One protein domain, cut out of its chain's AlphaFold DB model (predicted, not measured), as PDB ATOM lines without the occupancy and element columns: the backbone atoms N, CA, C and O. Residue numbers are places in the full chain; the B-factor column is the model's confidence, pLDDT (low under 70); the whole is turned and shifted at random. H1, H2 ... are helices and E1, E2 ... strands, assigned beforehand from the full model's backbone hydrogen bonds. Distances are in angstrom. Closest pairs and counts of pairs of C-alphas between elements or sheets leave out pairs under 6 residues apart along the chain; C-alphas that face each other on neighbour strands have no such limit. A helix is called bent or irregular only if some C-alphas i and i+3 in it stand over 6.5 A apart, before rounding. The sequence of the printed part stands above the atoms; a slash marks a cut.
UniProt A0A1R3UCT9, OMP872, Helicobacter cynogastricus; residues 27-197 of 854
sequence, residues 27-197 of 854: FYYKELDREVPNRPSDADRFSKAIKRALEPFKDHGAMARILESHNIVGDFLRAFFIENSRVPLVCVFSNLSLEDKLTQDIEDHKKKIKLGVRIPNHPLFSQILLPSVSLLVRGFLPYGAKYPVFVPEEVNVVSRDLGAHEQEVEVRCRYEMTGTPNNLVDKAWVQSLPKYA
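What this domain is: This is residues 27 to 197 of the 854 residues of the protein "OMP872" of Helicobacter cynogastricus (UniProt A0A1R3UCT9). One strongly twisted sheet of five strands has three helices gathered at one side: H3 over one face, H1 beside the edge strand E4 on that same face, and H2 farther out, off the sheet. A fourth short helix, H4, only grazes the sheet, and long loops reach away from this body. The printed part has 171 residues with H1, H2, H3, E1, E2, E3, E4, E5 and H4 in that order, the sheet running E4, E3, E2, E1, E5, antiparallel throughout. The class is mixed, with under half of the residues in named elements; the whole is compact, with a radius of gyration of the C-alphas of 16.1 A and spans of 50 by 43 by 32 A.

How they stand to each other: Residues 27 to 28 make a short parallel pairing with residues 175 to 176 of E5, residues 168 to 176. H1, residues 42 to 57, and H2, residues 61 to 67, form a helical hairpin; they touch through residues 51 to 57 of H1, closest at the C-alphas of Lys 51 and Leu 67, 6.5 A. H3, residues 72 to 81, touches H1 at the C-alphas of Ser 47 and Val 73, 5.8 A, at a steep tilt of 68 degrees, only just short of perpendicular. H2 and H3 touch only at the corner, and only just, with 3 pairs of C-alphas within 8 A, closest at Ile 66 and Ile 72, 5.5 A. E1, residues 89 to 95, E2, residues 112 to 118, E3, residues 133 to 142, and E4, residues 151 to 159, form a meander, each strand the antiparallel neighbour of the one before. N 94 and O 116 are 2.9 A apart between E1 and E2, N 117 and O 137 2.8 A between E2 and E3, and N 136 and O 156 2.9 A between E3 and E4. E5 is antiparallel to E1, with N 91 and O 171 2.9 A apart. H3 on one face of the sheet makes two layers, at a height over the sheet of 8.3 A; H1 is on the same face. H4, residues 187 to 192, grazes the sheet with residues 189 to 192. In H3 and H4 every O i to N i+4 pair is within hydrogen-bond range; in H1 10 of 12 are, and in H2 1 of 3, beside 2 of 4 O i to N i+3 pairs.

Where its parts are: H1 begins at C-alpha 42 (55.970, 207.723, 108.897) and is 23.7 A long; it is irregular, with C-alphas 53 and 56 7.3 A apart. E3 is 28.7 A long and E4 23.3 A, E4 bending by 59 degrees at residue 154. E5, 21.7 A long, bends by 73 degrees at residue 172. H4 ends at C-alpha 192 (65.672, 193.168, 85.665).

The domain as a whole: The two C-alphas farthest apart are those of Asp 59 and Asp 105, 50.3 A. The printed part has no cut; the links E1 to E2 and E2 to E3 are long. The mean pLDDT of the printed part is 75.8, with 50 residues under 70, among them residues 33 to 42 and 98 to 110.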
ATOM      1  N   PHE A  27      71.689 206.980  91.802       86.00
ATOM      2  CA  PHE A  27      70.513 206.510  92.531       86.00
ATOM      3  C   PHE A  27      69.971 207.650  93.399       86.00
ATOM      4  O   PHE A  27      70.665 208.146  94.290       86.00
ATOM      5  N   TYR A  28      68.732 208.066  93.137       86.06
ATOM      6  CA  TYR A  28      68.111 209.192  93.833       86.06
ATOM      7  C   TYR A  28      67.222 208.735  94.984       86.06
ATOM      8  O   TYR A  28      66.395 207.832  94.814       86.06
ATOM      9  N   TYR A  29      67.322 209.422  96.122       85.56
ATOM     10  CA  TYR A  29      66.460 209.208  97.285       85.56
ATOM     11  C   TYR A  29      65.838 210.519  97.786       85.56
ATOM     12  O   TYR A  29      66.412 211.588  97.602       85.56
ATOM     13  N   LYS A  30      64.670 210.451  98.437       83.88
ATOM     14  CA  LYS A  30      63.998 211.600  99.069       83.88
ATOM     15  C   LYS A  30      63.693 211.301 100.537       83.88
ATOM     16  O   LYS A  30      63.222 210.214 100.857       83.88
ATOM     17  N   GLU A  31      63.912 212.277 101.415       80.44
ATOM     18  CA  GLU A  31      63.411 212.245 102.795       80.44
ATOM     19  C   GLU A  31      61.864 212.285 102.827       80.44
ATOM     20  O   GLU A  31      61.228 212.890 101.960       80.44
ATOM     21  N   LEU A  32      61.258 211.624 103.821       74.00
ATOM     22  CA  LEU A  32      59.812 211.660 104.067       74.00
ATOM     23  C   LEU A  32      59.373 213.063 104.515       74.00
ATOM     24  O   LEU A  32      59.923 213.614 105.470       74.00
ATOM     25  N   ASP A  33      58.351 213.620 103.862       63.78
ATOM     26  CA  ASP A  33      57.799 214.929 104.222       63.78
ATOM     27  C   ASP A  33      57.139 214.883 105.616       63.78
ATOM     28  O   ASP A  33      56.329 214.000 105.918       63.78
ATOM     29  N   ARG A  34      57.474 215.846 106.484       56.56
ATOM     30  CA  ARG A  34      56.921 215.965 107.845       56.56
ATOM     31  C   ARG A  34      55.592 216.737 107.834       56.56
ATOM     32  O   ARG A  34      55.594 217.921 108.166       56.56
ATOM     33  N   GLU A  35      54.463 216.106 107.494       43.09
ATOM     34  CA  GLU A  35      53.159 216.804 107.472       43.09
ATOM     35  C   GLU A  35      52.012 216.187 108.304       43.09
ATOM     36  O   GLU A  35      51.827 214.975 108.390       43.09
ATOM     37  N   VAL A  36      51.202 217.119 108.833       38.69
ATOM     38  CA  VAL A  36      49.927 217.024 109.578       38.69
ATOM     39  C   VAL A  36      49.978 216.500 111.035       38.69
ATOM     40  O   VAL A  36      50.223 215.318 111.273       38.69
ATOM     41  N   PRO A  37      49.631 217.336 112.043       36.53
ATOM     42  CA  PRO A  37      49.473 216.886 113.428       36.53
ATOM     43  C   PRO A  37      48.190 216.048 113.617       36.53
ATOM     44  O   PRO A  37      47.122 216.457 113.164       36.53
ATOM     45  N   ASN A  38      48.309 214.926 114.348       38.75
ATOM     46  CA  ASN A  38      47.293 213.919 114.763       38.75
ATOM     47  C   ASN A  38      47.414 212.497 114.175       38.75
ATOM     48  O   ASN A  38      46.564 211.646 114.443       38.75
ATOM     49  N   ARG A  39      48.506 212.165 113.483       42.53
ATOM     50  CA  ARG A  39      48.986 210.774 113.362       42.53
ATOM     51  C   ARG A  39      50.492 210.740 113.641       42.53
ATOM     52  O   ARG A  39      51.149 211.736 113.357       42.53
ATOM     53  N   PRO A  40      51.056 209.643 114.186       52.00
ATOM     54  CA  PRO A  40      52.504 209.463 114.155       52.00
ATOM     55  C   PRO A  40      52.925 209.455 112.686       52.00
ATOM     56  O   PRO A  40      52.425 208.630 111.917       52.00
ATOM     57  N   SER A  41      53.782 210.394 112.290       64.06
ATOM     58  CA  SER A  41      54.223 210.480 110.901       64.06
ATOM     59  C   SER A  41      55.066 209.247 110.560       64.06
ATOM     60  O   SER A  41      55.722 208.666 111.431       64.06
ATOM     61  N   ASP A  42      55.088 208.828 109.294       67.44
ATOM     62  CA  ASP A  42      55.970 207.723 108.897       67.44
ATOM     63  C   ASP A  42      57.459 208.101 109.094       67.44
ATOM     64  O   ASP A  42      58.287 207.234 109.373       67.44
ATOM     65  N   ALA A  43      57.785 209.401 109.122       70.56
ATOM     66  CA  ALA A  43      59.086 209.915 109.553       70.56
ATOM     67  C   ALA A  43      59.384 209.664 111.052       70.56
ATOM     68  O   ALA A  43      60.517 209.323 111.396       70.56
ATOM     69  N   ASP A  44      58.396 209.757 111.954       76.94
ATOM     70  CA  ASP A  44      58.567 209.405 113.379       76.94
ATOM     71  C   ASP A  44      58.822 207.904 113.567       76.94
ATOM     72  O   ASP A  44      59.593 207.496 114.442       76.94
ATOM     73  N   ARG A  45      58.174 207.068 112.745       76.50
ATOM     74  CA  ARG A  45      58.416 205.619 112.716       76.50
ATOM     75  C   ARG A  45      59.828 205.317 112.231       76.50
ATOM     76  O   ARG A  45      60.546 204.593 112.919       76.50
ATOM     77  N   PHE A  46      60.254 205.931 111.128       83.62
ATOM     78  CA  PHE A  46      61.608 205.753 110.612       83.62
ATOM     79  C   PHE A  46      62.662 206.238 111.622       83.62
ATOM     80  O   PHE A  46      63.607 205.514 111.918       83.62
ATOM     81  N   SER A  47      62.448 207.392 112.263       84.88
ATOM     82  CA  SER A  47      63.293 207.896 113.358       84.88
ATOM     83  C   SER A  47      63.428 206.887 114.511       84.88
ATOM     84  O   SER A  47      64.536 206.615 114.978       84.88
ATOM     85  N   LYS A  48      62.327 206.244 114.933       84.50
ATOM     86  CA  LYS A  48      62.364 205.158 115.933       84.50
ATOM     87  C   LYS A  48      63.108 203.914 115.439       84.50
ATOM     88  O   LYS A  48      63.819 203.304 116.236       84.50
ATOM     89  N   ALA A  49      62.976 203.546 114.164       82.00
ATOM     90  CA  ALA A  49      63.714 202.428 113.572       82.00
ATOM     91  C   ALA A  49      65.229 202.702 113.535       82.00
ATOM     92  O   ALA A  49      66.005 201.856 113.971       82.00
ATOM     93  N   ILE A  50      65.645 203.911 113.132       86.19
ATOM     94  CA  ILE A  50      67.051 204.352 113.153       86.19
ATOM     95  C   ILE A  50      67.607 204.297 114.576       86.19
ATOM     96  O   ILE A  50      68.659 203.696 114.792       86.19
ATOM     97  N   LYS A  51      66.878 204.836 115.566       86.50
ATOM     98  CA  LYS A  51      67.269 204.709 116.979       86.50
ATOM     99  C   LYS A  51      67.440 203.246 117.374       86.50
ATOM    100  O   LYS A  51      68.502 202.875 117.850       86.50
ATOM    101  N   ARG A  52      66.450 202.388 117.116       83.88
ATOM    102  CA  ARG A  52      66.513 200.960 117.465       83.88
ATOM    103  C   ARG A  52      67.689 200.222 116.808       83.88
ATOM    104  O   ARG A  52      68.251 199.332 117.439       83.88
ATOM    105  N   ALA A  53      68.048 200.572 115.572       81.69
ATOM    106  CA  ALA A  53      69.157 199.960 114.843       81.69
ATOM    107  C   ALA A  53      70.540 200.433 115.332       81.69
ATOM    108  O   ALA A  53      71.484 199.646 115.316       81.69
ATOM    109  N   LEU A  54      70.664 201.697 115.761       84.94
ATOM    110  CA  LEU A  54      71.950 202.322 116.106       84.94
ATOM    111  C   LEU A  54      72.204 202.478 117.620       84.94
ATOM    112  O   LEU A  54      73.352 202.658 118.012       84.94
ATOM    113  N   GLU A  55      71.184 202.357 118.478       83.94
ATOM    114  CA  GLU A  55      71.299 202.407 119.951       83.94
ATOM    115  C   GLU A  55      72.377 201.460 120.526       83.94
ATOM    116  O   GLU A  55      73.098 201.904 121.422       83.94
ATOM    117  N   PRO A  56      72.582 200.218 120.024       82.44
ATOM    118  CA  PRO A  56      73.666 199.347 120.500       82.44
ATOM    119  C   PRO A  56      75.079 199.902 120.261       82.44
ATOM    120  O   PRO A  56      76.032 199.416 120.858       82.44
ATOM    121  N   PHE A  57      75.215 200.904 119.387       81.69
ATOM    122  CA  PHE A  57      76.482 201.495 118.952       81.69
ATOM    123  C   PHE A  57      76.613 202.974 119.347       81.69
ATOM    124  O   PHE A  57      77.491 203.672 118.839       81.69
ATOM    125  N   LYS A  58      75.742 203.473 120.237       82.38
ATOM    126  CA  LYS A  58      75.669 204.895 120.616       82.38
ATOM    127  C   LYS A  58      76.971 205.478 121.167       82.38
ATOM    128  O   LYS A  58      77.227 206.657 120.957       82.38
ATOM    129  N   ASP A  59      77.800 204.654 121.806       81.19
ATOM    130  CA  ASP A  59      79.081 205.075 122.387       81.19
ATOM    131  C   ASP A  59      80.129 205.414 121.305       81.19
ATOM    132  O   ASP A  59      81.143 206.058 121.579       81.19
ATOM    133  N   HIS A  60      79.885 205.029 120.046       84.38
ATOM    134  CA  HIS A  60      80.717 205.429 118.919       84.38
ATOM    135  C   HIS A  60      80.379 206.862 118.482       84.38
ATOM    136  O   HIS A  60      79.261 207.150 118.053       84.38
ATOM    137  N   GLY A  61      81.361 207.771 118.503       81.69
ATOM    138  CA  GLY A  61      81.136 209.215 118.323       81.69
ATOM    139  C   GLY A  61      80.466 209.646 117.007       81.69
ATOM    140  O   GLY A  61      79.888 210.730 116.943       81.69
ATOM    141  N   ALA A  62      80.498 208.816 115.959       81.25
ATOM    142  CA  ALA A  62      79.721 209.054 114.736       81.25
ATOM    143  C   ALA A  62      78.221 208.726 114.897       81.25
ATOM    144  O   ALA A  62      77.388 209.395 114.294       81.25
ATOM    145  N   MET A  63      77.876 207.717 115.705       86.69
ATOM    146  CA  MET A  63      76.492 207.302 115.969       86.69
ATOM    147  C   MET A  63      75.816 208.244 116.962       86.69
ATOM    148  O   MET A  63      74.689 208.662 116.706       86.69
ATOM    149  N   ALA A  64      76.523 208.650 118.025       85.75
ATOM    150  CA  ALA A  64      76.054 209.662 118.978       85.75
ATOM    151  C   ALA A  64      75.531 210.918 118.258       85.75
ATOM    152  O   ALA A  64      74.377 211.300 118.430       85.75
ATOM    153  N   ARG A  65      76.327 211.478 117.333       86.19
ATOM    154  CA  ARG A  65      75.957 212.661 116.530       86.19
ATOM    155  C   ARG A  65      74.672 212.484 115.711       86.19
ATOM    156  O   ARG A  65      73.929 213.445 115.553       86.19
ATOM    157  N   ILE A  66      74.412 211.285 115.184       87.06
ATOM    158  CA  ILE A  66      73.182 210.988 114.427       87.06
ATOM    159  C   ILE A  66      71.990 210.848 115.387       87.06
ATOM    160  O   ILE A  66      70.917 211.382 115.114       87.06
ATOM    161  N   LEU A  67      72.172 210.160 116.518       87.88
ATOM    162  CA  LEU A  67      71.124 209.889 117.509       87.88
ATOM    163  C   LEU A  67      70.688 211.138 118.300       87.88
ATOM    164  O   LEU A  67      69.519 211.235 118.685       87.88
ATOM    165  N   GLU A  68      71.607 212.080 118.514       87.12
ATOM    166  CA  GLU A  68      71.390 213.364 119.199       87.12
ATOM    167  C   GLU A  68      70.830 214.466 118.275       87.12
ATOM    168  O   GLU A  68      70.410 215.519 118.755       87.12
ATOM    169  N   SER A  69      70.791 214.244 116.955       85.56
ATOM    170  CA  SER A  69      70.381 215.263 115.978       85.56
ATOM    171  C   SER A  69      68.895 215.648 116.058       85.56
ATOM    172  O   SER A  69      68.004 214.814 116.226       85.56
ATOM    173  N   HIS A  70      68.599 216.927 115.799       80.94
ATOM    174  CA  HIS A  70      67.237 217.422 115.555       80.94
ATOM    175  C   HIS A  70      66.611 216.885 114.246       80.94
ATOM    176  O   HIS A  70      65.384 216.919 114.085       80.94
ATOM    177  N   ASN A  71      67.419 216.369 113.311       85.38
ATOM    178  CA  ASN A  71      66.931 215.605 112.163       85.38
ATOM    179  C   ASN A  71      67.703 214.296 111.939       85.38
ATOM    180  O   ASN A  71      68.404 214.123 110.943       85.38
ATOM    181  N   ILE A  72      67.483 213.351 112.856       87.94
ATOM    182  CA  ILE A  72      68.013 211.978 112.824       87.94
ATOM    183  C   ILE A  72      67.840 211.309 111.452       87.94
ATOM    184  O   ILE A  72      68.765 210.655 110.982       87.94
ATOM    185  N   VAL A  73      66.682 211.478 110.798       86.75
ATOM    186  CA  VAL A  73      66.400 210.866 109.488       86.75
ATOM    187  C   VAL A  73      67.317 211.447 108.411       86.75
ATOM    188  O   VAL A  73      68.062 210.696 107.783       86.75
ATOM    189  N   GLY A  74      67.322 212.771 108.231       85.75
ATOM    190  CA  GLY A  74      68.186 213.431 107.249       85.75
ATOM    191  C   GLY A  74      69.681 213.169 107.473       85.75
ATOM    192  O   GLY A  74      70.394 212.865 106.518       85.75
ATOM    193  N   ASP A  75      70.166 213.224 108.719       86.94
ATOM    194  CA  ASP A  75      71.585 212.977 109.020       86.94
ATOM    195  C   ASP A  75      71.987 211.508 108.856       86.94
ATOM    196  O   ASP A  75      73.065 211.228 108.329       86.94
ATOM    197  N   PHE A  76      71.111 210.563 109.215       90.25
ATOM    198  CA  PHE A  76      71.324 209.148 108.920       90.25
ATOM    199  C   PHE A  76      71.407 208.893 107.411       90.25
ATOM    200  O   PHE A  76      72.338 208.230 106.956       90.25
ATOM    201  N   LEU A  77      70.475 209.441 106.620       88.75
ATOM    202  CA  LEU A  77      70.463 209.249 105.169       88.75
ATOM    203  C   LEU A  77      71.709 209.848 104.503       88.75
ATOM    204  O   LEU A  77      72.308 209.193 103.651       88.75
ATOM    205  N   ARG A  78      72.156 211.037 104.935       86.50
ATOM    206  CA  ARG A  78      73.425 211.635 104.481       86.50
ATOM    207  C   ARG A  78      74.642 210.777 104.825       86.50
ATOM    208  O   ARG A  78      75.541 210.645 103.996       86.50
ATOM    209  N   ALA A  79      74.668 210.185 106.021       87.69
ATOM    210  CA  ALA A  79      75.753 209.312 106.464       87.69
ATOM    211  C   ALA A  79      75.765 207.950 105.746       87.69
ATOM    212  O   ALA A  79      76.846 207.439 105.468       87.69
ATOM    213  N   PHE A  80      74.592 207.381 105.441       89.06
ATOM    214  CA  PHE A  80      74.435 206.082 104.772       89.06
ATOM    215  C   PHE A  80      74.647 206.148 103.256       89.06
ATOM    216  O   PHE A  80      75.263 205.261 102.676       89.06
ATOM    217  N   PHE A  81      74.171 207.203 102.597       86.31
ATOM    218  CA  PHE A  81      74.371 207.376 101.157       86.31
ATOM    219  C   PHE A  81      75.646 208.163 100.804       86.31
ATOM    220  O   PHE A  81      75.960 208.309  99.627       86.31
ATOM    221  N   ILE A  82      76.403 208.633 101.805       82.00
ATOM    222  CA  ILE A  82      77.644 209.418 101.663       82.00
ATOM    223  C   ILE A  82      77.469 210.540 100.628       82.00
ATOM    224  O   ILE A  82      78.091 210.564  99.560       82.00
ATOM    225  N   GLU A  83      76.555 211.457 100.950       68.50
ATOM    226  CA  GLU A  83      76.135 212.540 100.060       68.50
ATOM    227  C   GLU A  83      77.341 213.346  99.530       68.50
ATOM    228  O   GLU A  83      78.265 213.686 100.271       68.50
ATOM    229  N   ASN A  84      77.334 213.660  98.229       64.69
ATOM    230  CA  ASN A  84      78.428 214.323  97.499       64.69
ATOM    231  C   ASN A  84      79.747 213.525  97.368       64.69
ATOM    232  O   ASN A  84      80.767 214.091  96.953       64.69
ATOM    233  N   SER A  85      79.764 212.213  97.643       65.94
ATOM    234  CA  SER A  85      80.929 211.375  97.325       65.94
ATOM    235  C   SER A  85      81.244 211.386  95.822       65.94
ATOM    236  O   SER A  85      80.449 210.958  94.983       65.94
ATOM    237  N   ARG A  86      82.470 211.796  95.466       65.94
ATOM    238  CA  ARG A  86      82.998 211.642  94.095       65.94
ATOM    239  C   ARG A  86      83.268 210.177  93.734       65.94
ATOM    240  O   ARG A  86      83.315 209.841  92.548       65.94
ATOM    241  N   VAL A  87      83.457 209.324  94.743       77.31
ATOM    242  CA  VAL A  87      83.734 207.892  94.597       77.31
ATOM    243  C   VAL A  87      82.404 207.133  94.587       77.31
ATOM    244  O   VAL A  87      81.666 207.220  95.571       77.31
ATOM    245  N   PRO A  88      82.077 206.400  93.511       80.00
ATOM    246  CA  PRO A  88      80.871 205.588  93.478       80.00
ATOM    247  C   PRO A  88      81.030 204.348  94.356       80.00
ATOM    248  O   PRO A  88      82.090 203.712  94.363       80.00
ATOM    249  N   LEU A  89      79.967 204.018  95.078       82.44
ATOM    250  CA  LEU A  89      79.921 202.888  95.995       82.44
ATOM    251  C   LEU A  89      79.400 201.643  95.272       82.44
ATOM    252  O   LEU A  89      78.765 201.739  94.220       82.44
ATOM    253  N   VAL A  90      79.717 200.475  95.831       85.12
ATOM    254  CA  VAL A  90      79.157 199.186  95.416       85.12
ATOM    255  C   VAL A  90      77.954 198.901  96.301       85.12
ATOM    256  O   VAL A  90      78.064 198.871  97.530       85.12
ATOM    257  N   CYS A  91      76.804 198.748  95.658       85.69
ATOM    258  CA  CYS A  91      75.500 198.839  96.287       85.69
ATOM    259  C   CYS A  91      74.680 197.620  95.882       85.69
ATOM    260  O   CYS A  91      74.651 197.238  94.716       85.69
ATOM    261  N   VAL A  92      74.014 197.006  96.848       85.38
ATOM    262  CA  VAL A  92      73.311 195.740  96.668       85.38
ATOM    263  C   VAL A  92      71.816 195.995  96.823       85.38
ATOM    264  O   VAL A  92      71.358 196.466  97.868       85.38
ATOM    265  N   PHE A  93      71.071 195.736  95.750       86.06
ATOM    266  CA  PHE A  93      69.652 196.056  95.625       86.06
ATOM    267  C   PHE A  93      68.787 194.801  95.674       86.06
ATOM    268  O   PHE A  93      69.000 193.859  94.912       86.06
ATOM    269  N   SER A  94      67.761 194.834  96.519       82.75
ATOM    270  CA  SER A  94      66.835 193.721  96.736       82.75
ATOM    271  C   SER A  94      65.415 194.173  96.430       82.75
ATOM    272  O   SER A  94      64.891 195.069  97.097       82.75
ATOM    273  N   ASN A  95      64.759 193.541  95.459       82.88
ATOM    274  CA  ASN A  95      63.306 193.633  95.361       82.88
ATOM    275  C   ASN A  95      62.713 192.913  96.581       82.88
ATOM    276  O   ASN A  95      63.061 191.769  96.841       82.88
ATOM    277  N   LEU A  96      61.866 193.592  97.352       77.56
ATOM    278  CA  LEU A  96      61.202 193.046  98.541       77.56
ATOM    279  C   LEU A  96      59.673 193.011  98.374       77.56
ATOM    280  O   LEU A  96      58.954 192.736  99.335       77.56
ATOM    281  N   SER A  97      59.158 193.310  97.175       76.00
ATOM    282  CA  SER A  97      57.736 193.178  96.860       76.00
ATOM    283  C   SER A  97      57.347 191.713  96.687       76.00
ATOM    284  O   SER A  97      57.889 191.021  95.831       76.00
ATOM    285  N   LEU A  98      56.341 191.275  97.444       69.88
ATOM    286  CA  LEU A  98      55.707 189.960  97.285       69.88
ATOM    287  C   LEU A  98      54.667 189.915  96.153       69.88
ATOM    288  O   LEU A  98      54.400 188.853  95.604       69.88
ATOM    289  N   GLU A  99      54.095 191.059  95.775       67.62
ATOM    290  CA  GLU A  99      53.109 191.169  94.694       67.62
ATOM    291  C   GLU A  99      53.757 191.776  93.438       67.62
ATOM    292  O   GLU A  99      54.325 192.872  93.495       67.62
ATOM    293  N   ASP A 100      53.618 191.111  92.285       64.19
ATOM    294  CA  ASP A 100      54.072 191.622  90.983       64.19
ATOM    295  C   ASP A 100      53.114 192.706  90.444       64.19
ATOM    296  O   ASP A 100      52.343 192.522  89.500       64.19
ATOM    297  N   LYS A 101      53.145 193.874  91.092       64.00
ATOM    298  CA  LYS A 101      52.325 195.046  90.734       64.00
ATOM    299  C   LYS A 101      52.690 195.646  89.380       64.00
ATOM    300  O   LYS A 101      51.960 196.502  88.889       64.00
ATOM    301  N   LEU A 102      53.795 195.218  88.768       61.00
ATOM    302  CA  LEU A 102      54.188 195.643  87.427       61.00
ATOM    303  C   LEU A 102      53.266 195.036  86.366       61.00
ATOM    304  O   LEU A 102      52.893 195.742  85.428       61.00
ATOM    305  N   THR A 103      52.859 193.775  86.555       55.69
ATOM    306  CA  THR A 103      52.009 193.013  85.623       55.69
ATOM    307  C   THR A 103      50.501 193.157  85.859       55.69
ATOM    308  O   THR A 103      49.719 192.583  85.111       55.69
ATOM    309  N   GLN A 104      50.075 193.878  86.899       61.06
ATOM    310  CA  GLN A 104      48.656 194.078  87.222       61.06
ATOM    311  C   GLN A 104      48.074 195.307  86.498       61.06
ATOM    312  O   GLN A 104      48.757 196.330  86.365       61.06
ATOM    313  N   ASP A 105      46.790 195.232  86.115       57.66
ATOM    314  CA  ASP A 105      45.985 196.339  85.561       57.66
ATOM    315  C   ASP A 105      45.637 197.381  86.641       57.66
ATOM    316  O   ASP A 105      44.497 197.581  87.055       57.66
ATOM    317  N   ILE A 106      46.680 198.040  87.134       67.81
ATOM    318  CA  ILE A 106      46.633 199.142  88.090       67.81
ATOM    319  C   ILE A 106      47.254 200.361  87.405       67.81
ATOM    320  O   ILE A 106      48.242 200.242  86.679       67.81
ATOM    321  N   GLU A 107      46.703 201.549  87.645       64.88
ATOM    322  CA  GLU A 107      47.257 202.800  87.119       64.88
ATOM    323  C   GLU A 107      48.731 202.963  87.534       64.88
ATOM    324  O   GLU A 107      49.068 202.816  88.710       64.88
ATOM    325  N   ASP A 108      49.614 203.303  86.588       63.84
ATOM    326  CA  ASP A 108      51.074 203.292  86.797       63.84
ATOM    327  C   ASP A 108      51.521 204.119  88.024       63.84
ATOM    328  O   ASP A 108      52.449 203.727  88.731       63.84
ATOM    329  N   HIS A 109      50.827 205.217  88.351       63.56
ATOM    330  CA  HIS A 109      51.126 206.061  89.517       63.56
ATOM    331  C   HIS A 109      50.818 205.402  90.882       63.56
ATOM    332  O   HIS A 109      51.337 205.843  91.908       63.56
ATOM    333  N   LYS A 110      50.001 204.339  90.913       63.19
ATOM    334  CA  LYS A 110      49.697 203.530  92.109       63.19
ATOM    335  C   LYS A 110      50.634 202.326  92.264       63.19
ATOM    336  O   LYS A 110      50.676 201.727  93.340       63.19
ATOM    337  N   LYS A 111      51.421 201.981  91.235       70.12
ATOM    338  CA  LYS A 111      52.423 200.907  91.299       70.12
ATOM    339  C   LYS A 111      53.602 201.341  92.177       70.12
ATOM    340  O   LYS A 111      54.377 202.226  91.815       70.12
ATOM    341  N   LYS A 112      53.738 200.702  93.341       76.75
ATOM    342  CA  LYS A 112      54.862 200.872  94.275       76.75
ATOM    343  C   LYS A 112      55.625 199.561  94.418       76.75
ATOM    344  O   LYS A 112      55.006 198.517  94.614       76.75
ATOM    345  N   ILE A 113      56.949 199.639  94.381       79.81
ATOM    346  CA  ILE A 113      57.853 198.512  94.632       79.81
ATOM    347  C   ILE A 113      58.529 198.728  95.979       79.81
ATOM    348  O   ILE A 113      58.995 199.833  96.251       79.81
ATOM    349  N   LYS A 114      58.573 197.699  96.827       82.81
ATOM    350  CA  LYS A 114      59.383 197.708  98.046       82.81
ATOM    351  C   LYS A 114      60.815 197.348  97.665       82.81
ATOM    352  O   LYS A 114      61.047 196.288  97.093       82.81
ATOM    353  N   LEU A 115      61.754 198.236  97.965       84.69
ATOM    354  CA  LEU A 115      63.165 198.086  97.616       84.69
ATOM    355  C   LEU A 115      64.002 198.118  98.899       84.69
ATOM    356  O   LEU A 115      63.801 198.979  99.758       84.69
ATOM    357  N   GLY A 116      64.919 197.164  99.025       87.38
ATOM    358  CA  GLY A 116      65.995 197.171 100.010       87.38
ATOM    359  C   GLY A 116      67.305 197.608  99.357       87.38
ATOM    360  O   GLY A 116      67.606 197.182  98.243       87.38
ATOM    361  N   VAL A 117      68.073 198.446 100.050       88.38
ATOM    362  CA  VAL A 117      69.386 198.937  99.612       88.38
ATOM    363  C   VAL A 117      70.408 198.670 100.713       88.38
ATOM    364  O   VAL A 117      70.247 199.131 101.845       88.38
ATOM    365  N   ARG A 118      71.453 197.910 100.384       88.50
ATOM    366  CA  ARG A 118      72.554 197.514 101.275       88.50
ATOM    367  C   ARG A 118      73.876 198.009 100.696       88.50
ATOM    368  O   ARG A 118      74.077 197.968  99.486       88.50
ATOM    369  N   ILE A 119      74.790 198.455 101.551       86.44
ATOM    370  CA  ILE A 119      76.153 198.846 101.158       86.44
ATOM    371  C   ILE A 119      77.104 197.984 102.003       86.44
ATOM    372  O   ILE A 119      77.317 198.310 103.171       86.44
ATOM    373  N   PRO A 120      77.616 196.849 101.483       76.94
ATOM    374  CA  PRO A 120      78.349 195.879 102.302       76.94
ATOM    375  C   PRO A 120      79.645 196.455 102.886       76.94
ATOM    376  O   PRO A 120      79.859 196.426 104.093       76.94
ATOM    377  N   ASN A 121      80.466 197.079 102.038       79.12
ATOM    378  CA  ASN A 121      81.738 197.698 102.419       79.12
ATOM    379  C   ASN A 121      81.567 199.192 102.748       79.12
ATOM    380  O   ASN A 121      82.273 200.039 102.203       79.12
ATOM    381  N   HIS A 122      80.574 199.541 103.572       86.56
ATOM    382  CA  HIS A 122      80.245 200.941 103.850       86.56
ATOM    383  C   HIS A 122      81.342 201.647 104.679       86.56
ATOM    384  O   HIS A 122      81.443 201.363 105.873       86.56
ATOM    385  N   PRO A 123      82.043 202.678 104.152       82.56
ATOM    386  CA  PRO A 123      83.210 203.308 104.792       82.56
ATOM    387  C   PRO A 123      83.077 203.672 106.279       82.56
ATOM    388  O   PRO A 123      84.042 203.533 107.022       82.56
ATOM    389  N   LEU A 124      81.901 204.153 106.702       84.25
ATOM    390  CA  LEU A 124      81.588 204.482 108.099       84.25
ATOM    391  C   LEU A 124      81.075 203.274 108.912       84.25
ATOM    392  O   LEU A 124      81.677 202.919 109.920       84.25
ATOM    393  N   PHE A 125      79.975 202.631 108.497       84.31
ATOM    394  CA  PHE A 125      79.346 201.559 109.279       84.31
ATOM    395  C   PHE A 125      80.149 200.246 109.335       84.31
ATOM    396  O   PHE A 125      80.081 199.569 110.356       84.31
ATOM    397  N   SER A 126      80.949 199.890 108.321       81.81
ATOM    398  CA  SER A 126      81.728 198.634 108.332       81.81
ATOM    399  C   SER A 126      82.913 198.641 109.309       81.81
ATOM    400  O   SER A 126      83.534 197.605 109.516       81.81
ATOM    401  N   GLN A 127      83.239 199.793 109.908       79.94
ATOM    402  CA  GLN A 127      84.214 199.907 111.004       79.94
ATOM    403  C   GLN A 127      83.576 199.678 112.387       79.94
ATOM    404  O   GLN A 127      84.289 199.515 113.373       79.94
ATOM    405  N   ILE A 128      82.241 199.718 112.464       81.69
ATOM    406  CA  ILE A 128      81.449 199.694 113.705       81.69
ATOM    407  C   ILE A 128      80.693 198.364 113.832       81.69
ATOM    408  O   ILE A 128      80.558 197.814 114.923       81.69
ATOM    409  N   LEU A 129      80.183 197.856 112.709       77.38
ATOM    410  CA  LEU A 129      79.473 196.586 112.618       77.38
ATOM    411  C   LEU A 129      80.455 195.410 112.522       77.38
ATOM    412  O   LEU A 129      81.592 195.556 112.079       77.38
ATOM    413  N   LEU A 130      79.992 194.222 112.919       69.69
ATOM    414  CA  LEU A 130      80.750 192.980 112.740       69.69
ATOM    415  C   LEU A 130      80.975 192.693 111.238       69.69
ATOM    416  O   LEU A 130      80.120 193.058 110.435       69.69
ATOM    417  N   PRO A 131      82.050 191.982 110.837       63.97
ATOM    418  CA  PRO A 131      82.392 191.772 109.419       63.97
ATOM    419  C   PRO A 131      81.316 191.095 108.551       63.97
ATOM    420  O   PRO A 131      81.345 191.229 107.332       63.97
ATOM    421  N   SER A 132      80.375 190.372 109.166       66.50
ATOM    422  CA  SER A 132      79.225 189.724 108.518       66.50
ATOM    423  C   SER A 132      77.910 190.499 108.689       66.50
ATOM    424  O   SER A 132      76.836 189.952 108.445       66.50
ATOM    425  N   VAL A 133      77.952 191.747 109.166       74.12
ATOM    426  CA  VAL A 133      76.775 192.545 109.527       74.12
ATOM    427  C   VAL A 133      76.786 193.878 108.785       74.12
ATOM    428  O   VAL A 133      77.780 194.595 108.746       74.12
ATOM    429  N   SER A 134      75.642 194.238 108.210       78.75
ATOM    430  CA  SER A 134      75.469 195.459 107.419       78.75
ATOM    431  C   SER A 134      74.097 196.090 107.658       78.75
ATOM    432  O   SER A 134      73.192 195.462 108.214       78.75
ATOM    433  N   LEU A 135      73.937 197.355 107.263       86.19
ATOM    434  CA  LEU A 135      72.640 198.031 107.287       86.19
ATOM    435  C   LEU A 135      71.914 197.835 105.953       86.19
ATOM    436  O   LEU A 135      72.481 198.082 104.886       86.19
ATOM    437  N   LEU A 136      70.643 197.450 106.038       86.81
ATOM    438  CA  LEU A 136      69.688 197.492 104.941       86.81
ATOM    439  C   LEU A 136      68.726 198.656 105.176       86.81
ATOM    440  O   LEU A 136      67.955 198.641 106.137       86.81
ATOM    441  N   VAL A 137      68.730 199.638 104.278       88.19
ATOM    442  CA  VAL A 137      67.701 200.683 104.236       88.19
ATOM    443  C   VAL A 137      66.576 200.212 103.323       88.19
ATOM    444  O   VAL A 137      66.810 199.819 102.181       88.19
ATOM    445  N   ARG A 138      65.346 200.227 103.834       87.19
ATOM    446  CA  ARG A 138      64.141 199.793 103.122       87.19
ATOM    447  C   ARG A 138      63.219 200.970 102.867       87.19
ATOM    448  O   ARG A 138      63.170 201.917 103.647       87.19
ATOM    449  N   GLY A 139      62.472 200.896 101.778       85.38
ATOM    450  CA  GLY A 139      61.547 201.948 101.384       85.38
ATOM    451  C   GLY A 139      60.680 201.547 100.202       85.38
ATOM    452  O   GLY A 139      60.673 200.382  99.783       85.38
ATOM    453  N   PHE A 140      59.983 202.525  99.630       83.62
ATOM    454  CA  PHE A 140      59.212 202.335  98.406       83.62
ATOM    455  C   PHE A 140      59.765 203.140  97.234       83.62
ATOM    456  O   PHE A 140      60.330 204.223  97.379       83.62
ATOM    457  N   LEU A 141      59.534 202.601  96.043       82.75
ATOM    458  CA  LEU A 141      59.878 203.198  94.766       82.75
ATOM    459  C   LEU A 141      58.593 203.330  93.920       82.75
ATOM    460  O   LEU A 141      57.958 202.309  93.626       82.75
ATOM    461  N   PRO A 142      58.151 204.551  93.562       78.44
ATOM    462  CA  PRO A 142      56.943 204.768  92.767       78.44
ATOM    463  C   PRO A 142      57.235 204.563  91.272       78.44
ATOM    464  O   PRO A 142      57.876 205.397  90.640       78.44
ATOM    465  N   TYR A 143      56.749 203.467  90.690       70.12
ATOM    466  CA  TYR A 143      57.119 203.035  89.333       70.12
ATOM    467  C   TYR A 143      56.582 203.942  88.209       70.12
ATOM    468  O   TYR A 143      57.208 204.066  87.160       70.12
ATOM    469  N   GLY A 144      55.433 204.596  88.412       64.81
ATOM    470  CA  GLY A 144      54.797 205.446  87.395       64.81
ATOM    471  C   GLY A 144      55.387 206.848  87.209       64.81
ATOM    472  O   GLY A 144      54.875 207.608  86.389       64.81
ATOM    473  N   ALA A 145      56.416 207.232  87.967       68.50
ATOM    474  CA  ALA A 145      57.046 208.544  87.837       68.50
ATOM    475  C   ALA A 145      58.030 208.588  86.651       68.50
ATOM    476  O   ALA A 145      58.741 207.622  86.391       68.50
ATOM    477  N   LYS A 146      58.134 209.737  85.964       65.81
ATOM    478  CA  LYS A 146      59.103 209.933  84.861       65.81
ATOM    479  C   LYS A 146      60.563 209.800  85.322       65.81
ATOM    480  O   LYS A 146      61.403 209.338  84.559       65.81
ATOM    481  N   TYR A 147      60.834 210.195  86.565       71.00
ATOM    482  CA  TYR A 147      62.094 209.974  87.269       71.00
ATOM    483  C   TYR A 147      61.740 209.425  88.660       71.00
ATOM    484  O   TYR A 147      61.404 210.211  89.548       71.00
ATOM    485  N   PRO A 148      61.695 208.096  88.848       76.62
ATOM    486  CA  PRO A 148      61.312 207.500  90.123       76.62
ATOM    487  C   PRO A 148      62.418 207.704  91.164       76.62
ATOM    488  O   PRO A 148      63.588 207.425  90.908       76.62
ATOM    489  N   VAL A 149      62.038 208.200  92.340       83.56
ATOM    490  CA  VAL A 149      62.943 208.489  93.460       83.56
ATOM    491  C   VAL A 149      62.606 207.542  94.608       83.56
ATOM    492  O   VAL A 149      61.431 207.348  94.924       83.56
ATOM    493  N   PHE A 150      63.623 206.932  95.211       86.88
ATOM    494  CA  PHE A 150      63.449 206.032  96.346       86.88
ATOM    495  C   PHE A 150      63.057 206.817  97.603       86.88
ATOM    496  O   PHE A 150      63.676 207.829  97.924       86.88
ATOM    497  N   VAL A 151      62.044 206.355  98.329       86.25
ATOM    498  CA  VAL A 151      61.612 206.960  99.596       86.25
ATOM    499  C   VAL A 151      61.886 205.958 100.719       86.25
ATOM    500  O   VAL A 151      61.135 204.985 100.839       86.25
ATOM    501  N   PRO A 152      62.959 206.147 101.513       87.06
ATOM    502  CA  PRO A 152      63.256 205.323 102.680       87.06
ATOM    503  C   PRO A 152      62.147 205.417 103.737       87.06
ATOM    504  O   PRO A 152      61.647 206.501 104.026       87.06
ATOM    505  N   GLU A 153      61.796 204.280 104.331       84.19
ATOM    506  CA  GLU A 153      60.785 204.142 105.391       84.19
ATOM    507  C   GLU A 153      61.347 203.456 106.649       84.19
ATOM    508  O   GLU A 153      60.845 203.683 107.748       84.19
ATOM    509  N   GLU A 154      62.363 202.596 106.512       84.31
ATOM    510  CA  GLU A 154      62.877 201.780 107.617       84.31
ATOM    511  C   GLU A 154      64.369 201.447 107.447       84.31
ATOM    512  O   GLU A 154      64.916 201.492 106.343       84.31
ATOM    513  N   VAL A 155      65.037 201.077 108.542       85.75
ATOM    514  CA  VAL A 155      66.406 200.542 108.531       85.75
ATOM    515  C   VAL A 155      66.488 199.308 109.420       85.75
ATOM    516  O   VAL A 155      65.975 199.298 110.539       85.75
ATOM    517  N   ASN A 156      67.157 198.270 108.923       81.69
ATOM    518  CA  ASN A 156      67.352 197.006 109.618       81.69
ATOM    519  C   ASN A 156      68.838 196.640 109.621       81.69
ATOM    520  O   ASN A 156      69.537 196.814 108.621       81.69
ATOM    521  N   VAL A 157      69.307 196.092 110.740       78.12
ATOM    522  CA  VAL A 157      70.619 195.445 110.830       78.12
ATOM    523  C   VAL A 157      70.458 194.017 110.310       78.12
ATOM    524  O   VAL A 157      69.617 193.276 110.820       78.12
ATOM    525  N   VAL A 158      71.228 193.635 109.292       74.62
ATOM    526  CA  VAL A 158      71.164 192.309 108.659       74.62
ATOM    527  C   VAL A 158      72.523 191.618 108.699       74.62
ATOM    528  O   VAL A 158      73.548 192.220 108.381       74.62
ATOM    529  N   SER A 159      72.517 190.340 109.081       67.44
ATOM    530  CA  SER A 159      73.691 189.468 109.029       67.44
ATOM    531  C   SER A 159      73.728 188.781 107.664       67.44
ATOM    532  O   SER A 159      72.857 187.965 107.374       67.44
ATOM    533  N   ARG A 160      74.692 189.134 106.810       65.00
ATOM    534  CA  ARG A 160      74.873 188.580 105.460       65.00
ATOM    535  C   ARG A 160      76.327 188.694 105.015       65.00
ATOM    536  O   ARG A 160      77.026 189.622 105.419       65.00
ATOM    537  N   ASP A 161      76.734 187.794 104.128       56.44
ATOM    538  CA  ASP A 161      78.050 187.840 103.493       56.44
ATOM    539  C   ASP A 161      78.219 189.120 102.644       56.44
ATOM    540  O   ASP A 161      77.255 189.802 102.263       56.44
ATOM    541  N   LEU A 162      79.474 189.486 102.370       50.97
ATOM    542  CA  LEU A 162      79.830 190.777 101.765       50.97
ATOM    543  C   LEU A 162      79.430 190.921 100.284       50.97
ATOM    544  O   LEU A 162      79.373 192.047  99.794       50.97
ATOM    545  N   GLY A 163      79.154 189.820  99.578       50.50
ATOM    546  CA  GLY A 163      78.718 189.827  98.174       50.50
ATOM    547  C   GLY A 163      77.196 189.871  98.001       50.50
ATOM    548  O   GLY A 163      76.443 189.674  98.959       50.50
ATOM    549  N   ALA A 164      76.737 190.104  96.772       55.34
ATOM    550  CA  ALA A 164      75.346 189.882  96.382       55.34
ATOM    551  C   ALA A 164      75.042 188.382  96.187       55.34
ATOM    552  O   ALA A 164      75.831 187.644  95.598       55.34
ATOM    553  N   HIS A 165      73.878 187.935  96.666       60.94
ATOM    554  CA  HIS A 165      73.333 186.600  96.368       60.94
ATOM    555  C   HIS A 165      72.462 186.625  95.097       60.94
ATOM    556  O   HIS A 165      72.112 187.696  94.620       60.94
ATOM    557  N   GLU A 166      72.033 185.461  94.588       59.97
ATOM    558  CA  GLU A 166      71.269 185.296  93.325       59.97
ATOM    559  C   GLU A 166      69.991 186.156  93.184       59.97
ATOM    560  O   GLU A 166      69.456 186.321  92.089       59.97
ATOM    561  N   GLN A 167      69.482 186.693  94.291       65.44
ATOM    562  CA  GLN A 167      68.255 187.492  94.369       65.44
ATOM    563  C   GLN A 167      68.522 188.983  94.631       65.44
ATOM    564  O   GLN A 167      67.581 189.766  94.762       65.44
ATOM    565  N   GLU A 168      69.791 189.372  94.738       76.19
ATOM    566  CA  GLU A 168      70.230 190.754  94.890       76.19
ATOM    567  C   GLU A 168      71.012 191.186  93.646       76.19
ATOM    568  O   GLU A 168      71.770 190.409  93.072       76.19
ATOM    569  N   VAL A 169      70.858 192.443  93.234       79.88
ATOM    570  CA  VAL A 169      71.614 193.006  92.110       79.88
ATOM    571  C   VAL A 169      72.695 193.928  92.658       79.88
ATOM    572  O   VAL A 169      72.392 194.946  93.286       79.88
ATOM    573  N   GLU A 170      73.954 193.573  92.420       84.00
ATOM    574  CA  GLU A 170      75.100 194.430  92.715       84.00
ATOM    575  C   GLU A 170      75.249 195.484  91.613       84.00
ATOM    576  O   GLU A 170      75.384 195.160  90.433       84.00
ATOM    577  N   VAL A 171      75.201 196.763  91.988       84.75
ATOM    578  CA  VAL A 171      75.360 197.890  91.068       84.75
ATOM    579  C   VAL A 171      76.297 198.922  91.672       84.75
ATOM    580  O   VAL A 171      76.208 199.271  92.849       84.75
ATOM    581  N   ARG A 172      77.180 199.461  90.836       85.19
ATOM    582  CA  ARG A 172      78.060 200.569  91.189       85.19
ATOM    583  C   ARG A 172      77.385 201.898  90.850       85.19
ATOM    584  O   ARG A 172      77.200 202.197  89.673       85.19
ATOM    585  N   CYS A 173      77.022 202.702  91.848       84.44
ATOM    586  CA  CYS A 173      76.296 203.963  91.634       84.44
ATOM    587  C   CYS A 173      76.791 205.115  92.526       84.44
ATOM    588  O   CYS A 173      77.540 204.919  93.488       84.44
ATOM    589  N   ARG A 174      76.379 206.344  92.189       84.12
ATOM    590  CA  ARG A 174      76.467 207.521  93.078       84.12
ATOM    591  C   ARG A 174      75.096 207.852  93.666       84.12
ATOM    592  O   ARG A 174      74.090 207.326  93.198       84.12
ATOM    593  N   TYR A 175      75.063 208.740  94.654       82.12
ATOM    594  CA  TYR A 175      73.858 209.081  95.407       82.12
ATOM    595  C   TYR A 175      73.618 210.592  95.474       82.12
ATOM    596  O   TYR A 175      74.533 211.349  95.795       82.12
ATOM    597  N   GLU A 176      72.382 211.017  95.200       76.88
ATOM    598  CA  GLU A 176      71.948 212.424  95.207       76.88
ATOM    599  C   GLU A 176      70.500 212.539  95.738       76.88
ATOM    600  O   GLU A 176      69.655 211.691  95.437       76.88
ATOM    601  N   MET A 177      70.181 213.594  96.502       71.06
ATOM    602  CA  MET A 177      68.834 213.807  97.071       71.06
ATOM    603  C   MET A 177      67.772 214.320  96.075       71.06
ATOM    604  O   MET A 177      66.591 214.407  96.417       71.06
ATOM    605  N   THR A 178      68.150 214.712  94.853       64.56
ATOM    606  CA  THR A 178      67.230 215.338  93.884       64.56
ATOM    607  C   THR A 178      67.410 214.778  92.475       64.56
ATOM    608  O   THR A 178      68.509 214.737  91.936       64.56
ATOM    609  N   GLY A 179      66.309 214.328  91.865       60.28
ATOM    610  CA  GLY A 179      66.327 213.616  90.584       60.28
ATOM    611  C   GLY A 179      66.752 214.479  89.392       60.28
ATOM    612  O   GLY A 179      66.062 215.435  89.039       60.28
ATOM    613  N   THR A 180      67.839 214.087  88.724       61.41
ATOM    614  CA  THR A 180      68.310 214.669  87.453       61.41
ATOM    615  C   THR A 180      68.397 213.587  86.345       61.41
ATOM    616  O   THR A 180      68.170 212.408  86.635       61.41
ATOM    617  N   PRO A 181      68.651 213.921  85.057       54.62
ATOM    618  CA  PRO A 181      68.468 213.005  83.910       54.62
ATOM    619  C   PRO A 181      69.373 211.754  83.787       54.62
ATOM    620  O   PRO A 181      69.494 211.225  82.686       54.62
ATOM    621  N   ASN A 182      69.998 211.266  84.863       68.50
ATOM    622  CA  ASN A 182      70.898 210.098  84.871       68.50
ATOM    623  C   ASN A 182      70.515 209.074  85.965       68.50
ATOM    624  O   ASN A 182      71.329 208.732  86.820       68.50
ATOM    625  N   ASN A 183      69.243 208.667  86.007       78.44
ATOM    626  CA  ASN A 183      68.708 207.782  87.049       78.44
ATOM    627  C   ASN A 183      69.017 206.307  86.763       78.44
ATOM    628  O   ASN A 183      68.651 205.813  85.701       78.44
ATOM    629  N   LEU A 184      69.611 205.606  87.735       80.56
ATOM    630  CA  LEU A 184      69.740 204.143  87.742       80.56
ATOM    631  C   LEU A 184      68.370 203.464  87.613       80.56
ATOM    632  O   LEU A 184      68.232 202.425  86.973       80.56
ATOM    633  N   VAL A 185      67.355 204.049  88.245       75.62
ATOM    634  CA  VAL A 185      66.013 203.492  88.263       75.62
ATOM    635  C   VAL A 185      65.258 203.902  86.999       75.62
ATOM    636  O   VAL A 185      64.555 204.915  86.967       75.62
ATOM    637  N   ASP A 186      65.365 203.071  85.966       76.31
ATOM    638  CA  ASP A 186      64.476 203.093  84.805       76.31
ATOM    639  C   ASP A 186      63.537 201.866  84.775       76.31
ATOM    640  O   ASP A 186      63.585 200.985  85.643       76.31
ATOM    641  N   LYS A 187      62.631 201.812  83.785       71.12
ATOM    642  CA  LYS A 187      61.676 200.696  83.654       71.12
ATOM    643  C   LYS A 187      62.363 199.355  83.349       71.12
ATOM    644  O   LYS A 187      61.827 198.326  83.751       71.12
ATOM    645  N   ALA A 188      63.516 199.349  82.678       74.69
ATOM    646  CA  ALA A 188      64.242 198.132  82.320       74.69
ATOM    647  C   ALA A 188      65.018 197.569  83.521       74.69
ATOM    648  O   ALA A 188      64.919 196.378  83.806       74.69
ATOM    649  N   TRP A 189      65.703 198.425  84.284       81.19
ATOM    650  CA  TRP A 189      66.382 198.050  85.524       81.19
ATOM    651  C   TRP A 189      65.396 197.476  86.543       81.19
ATOM    652  O   TRP A 189      65.612 196.387  87.073       81.19
ATOM    653  N   VAL A 190      64.255 198.140  86.743       75.38
ATOM    654  CA  VAL A 190      63.188 197.641  87.624       75.38
ATOM    655  C   VAL A 190      62.663 196.264  87.191       75.38
ATOM    656  O   VAL A 190      62.391 195.428  88.049       75.38
ATOM    657  N   GLN A 191      62.537 196.005  85.886       72.62
ATOM    658  CA  GLN A 191      62.132 194.695  85.354       72.62
ATOM    659  C   GLN A 191      63.246 193.637  85.427       72.62
ATOM    660  O   GLN A 191      62.944 192.446  85.418       72.62
ATOM    661  N   SER A 192      64.513 194.058  85.510       75.88
ATOM    662  CA  SER A 192      65.672 193.168  85.665       75.88
ATOM    663  C   SER A 192      65.879 192.664  87.097       75.88
ATOM    664  O   SER A 192      66.567 191.664  87.293       75.88
ATOM    665  N   LEU A 193      65.276 193.320  88.099       75.94
ATOM    666  CA  LEU A 193      65.349 192.873  89.490       75.94
ATOM    667  C   LEU A 193      64.716 191.474  89.646       75.94
ATOM    668  O   LEU A 193      63.564 191.287  89.236       75.94
ATOM    669  N   PRO A 194      65.405 190.507  90.287       70.88
ATOM    670  CA  PRO A 194      64.863 189.176  90.535       70.88
ATOM    671  C   PRO A 194      63.480 189.213  91.199       70.88
ATOM    672  O   PRO A 194      63.202 190.026  92.088       70.88
ATOM    673  N   LYS A 195      62.590 188.311  90.767       68.25
ATOM    674  CA  LYS A 195      61.258 188.176  91.366       68.25
ATOM    675  C   LYS A 195      61.384 187.548  92.749       68.25
ATOM    676  O   LYS A 195      61.755 186.386  92.887       68.25
ATOM    677  N   TYR A 196      61.055 188.330  93.766       69.81
ATOM    678  CA  TYR A 196      61.254 187.966  95.158       69.81
ATOM    679  C   TYR A 196      60.108 187.105  95.702       69.81
ATOM    680  O   TYR A 196      58.935 187.427  95.518       69.81
ATOM    681  N   ALA A 197      60.451 186.018  96.402       68.94
ATOM    682  CA  ALA A 197      59.540 185.271  97.272       68.94
ATOM    683  C   ALA A 197      58.190 184.828  96.637       68.94
ATOM    684  O   ALA A 197      57.154 184.792  97.308       68.94
TER     685      ALA A 197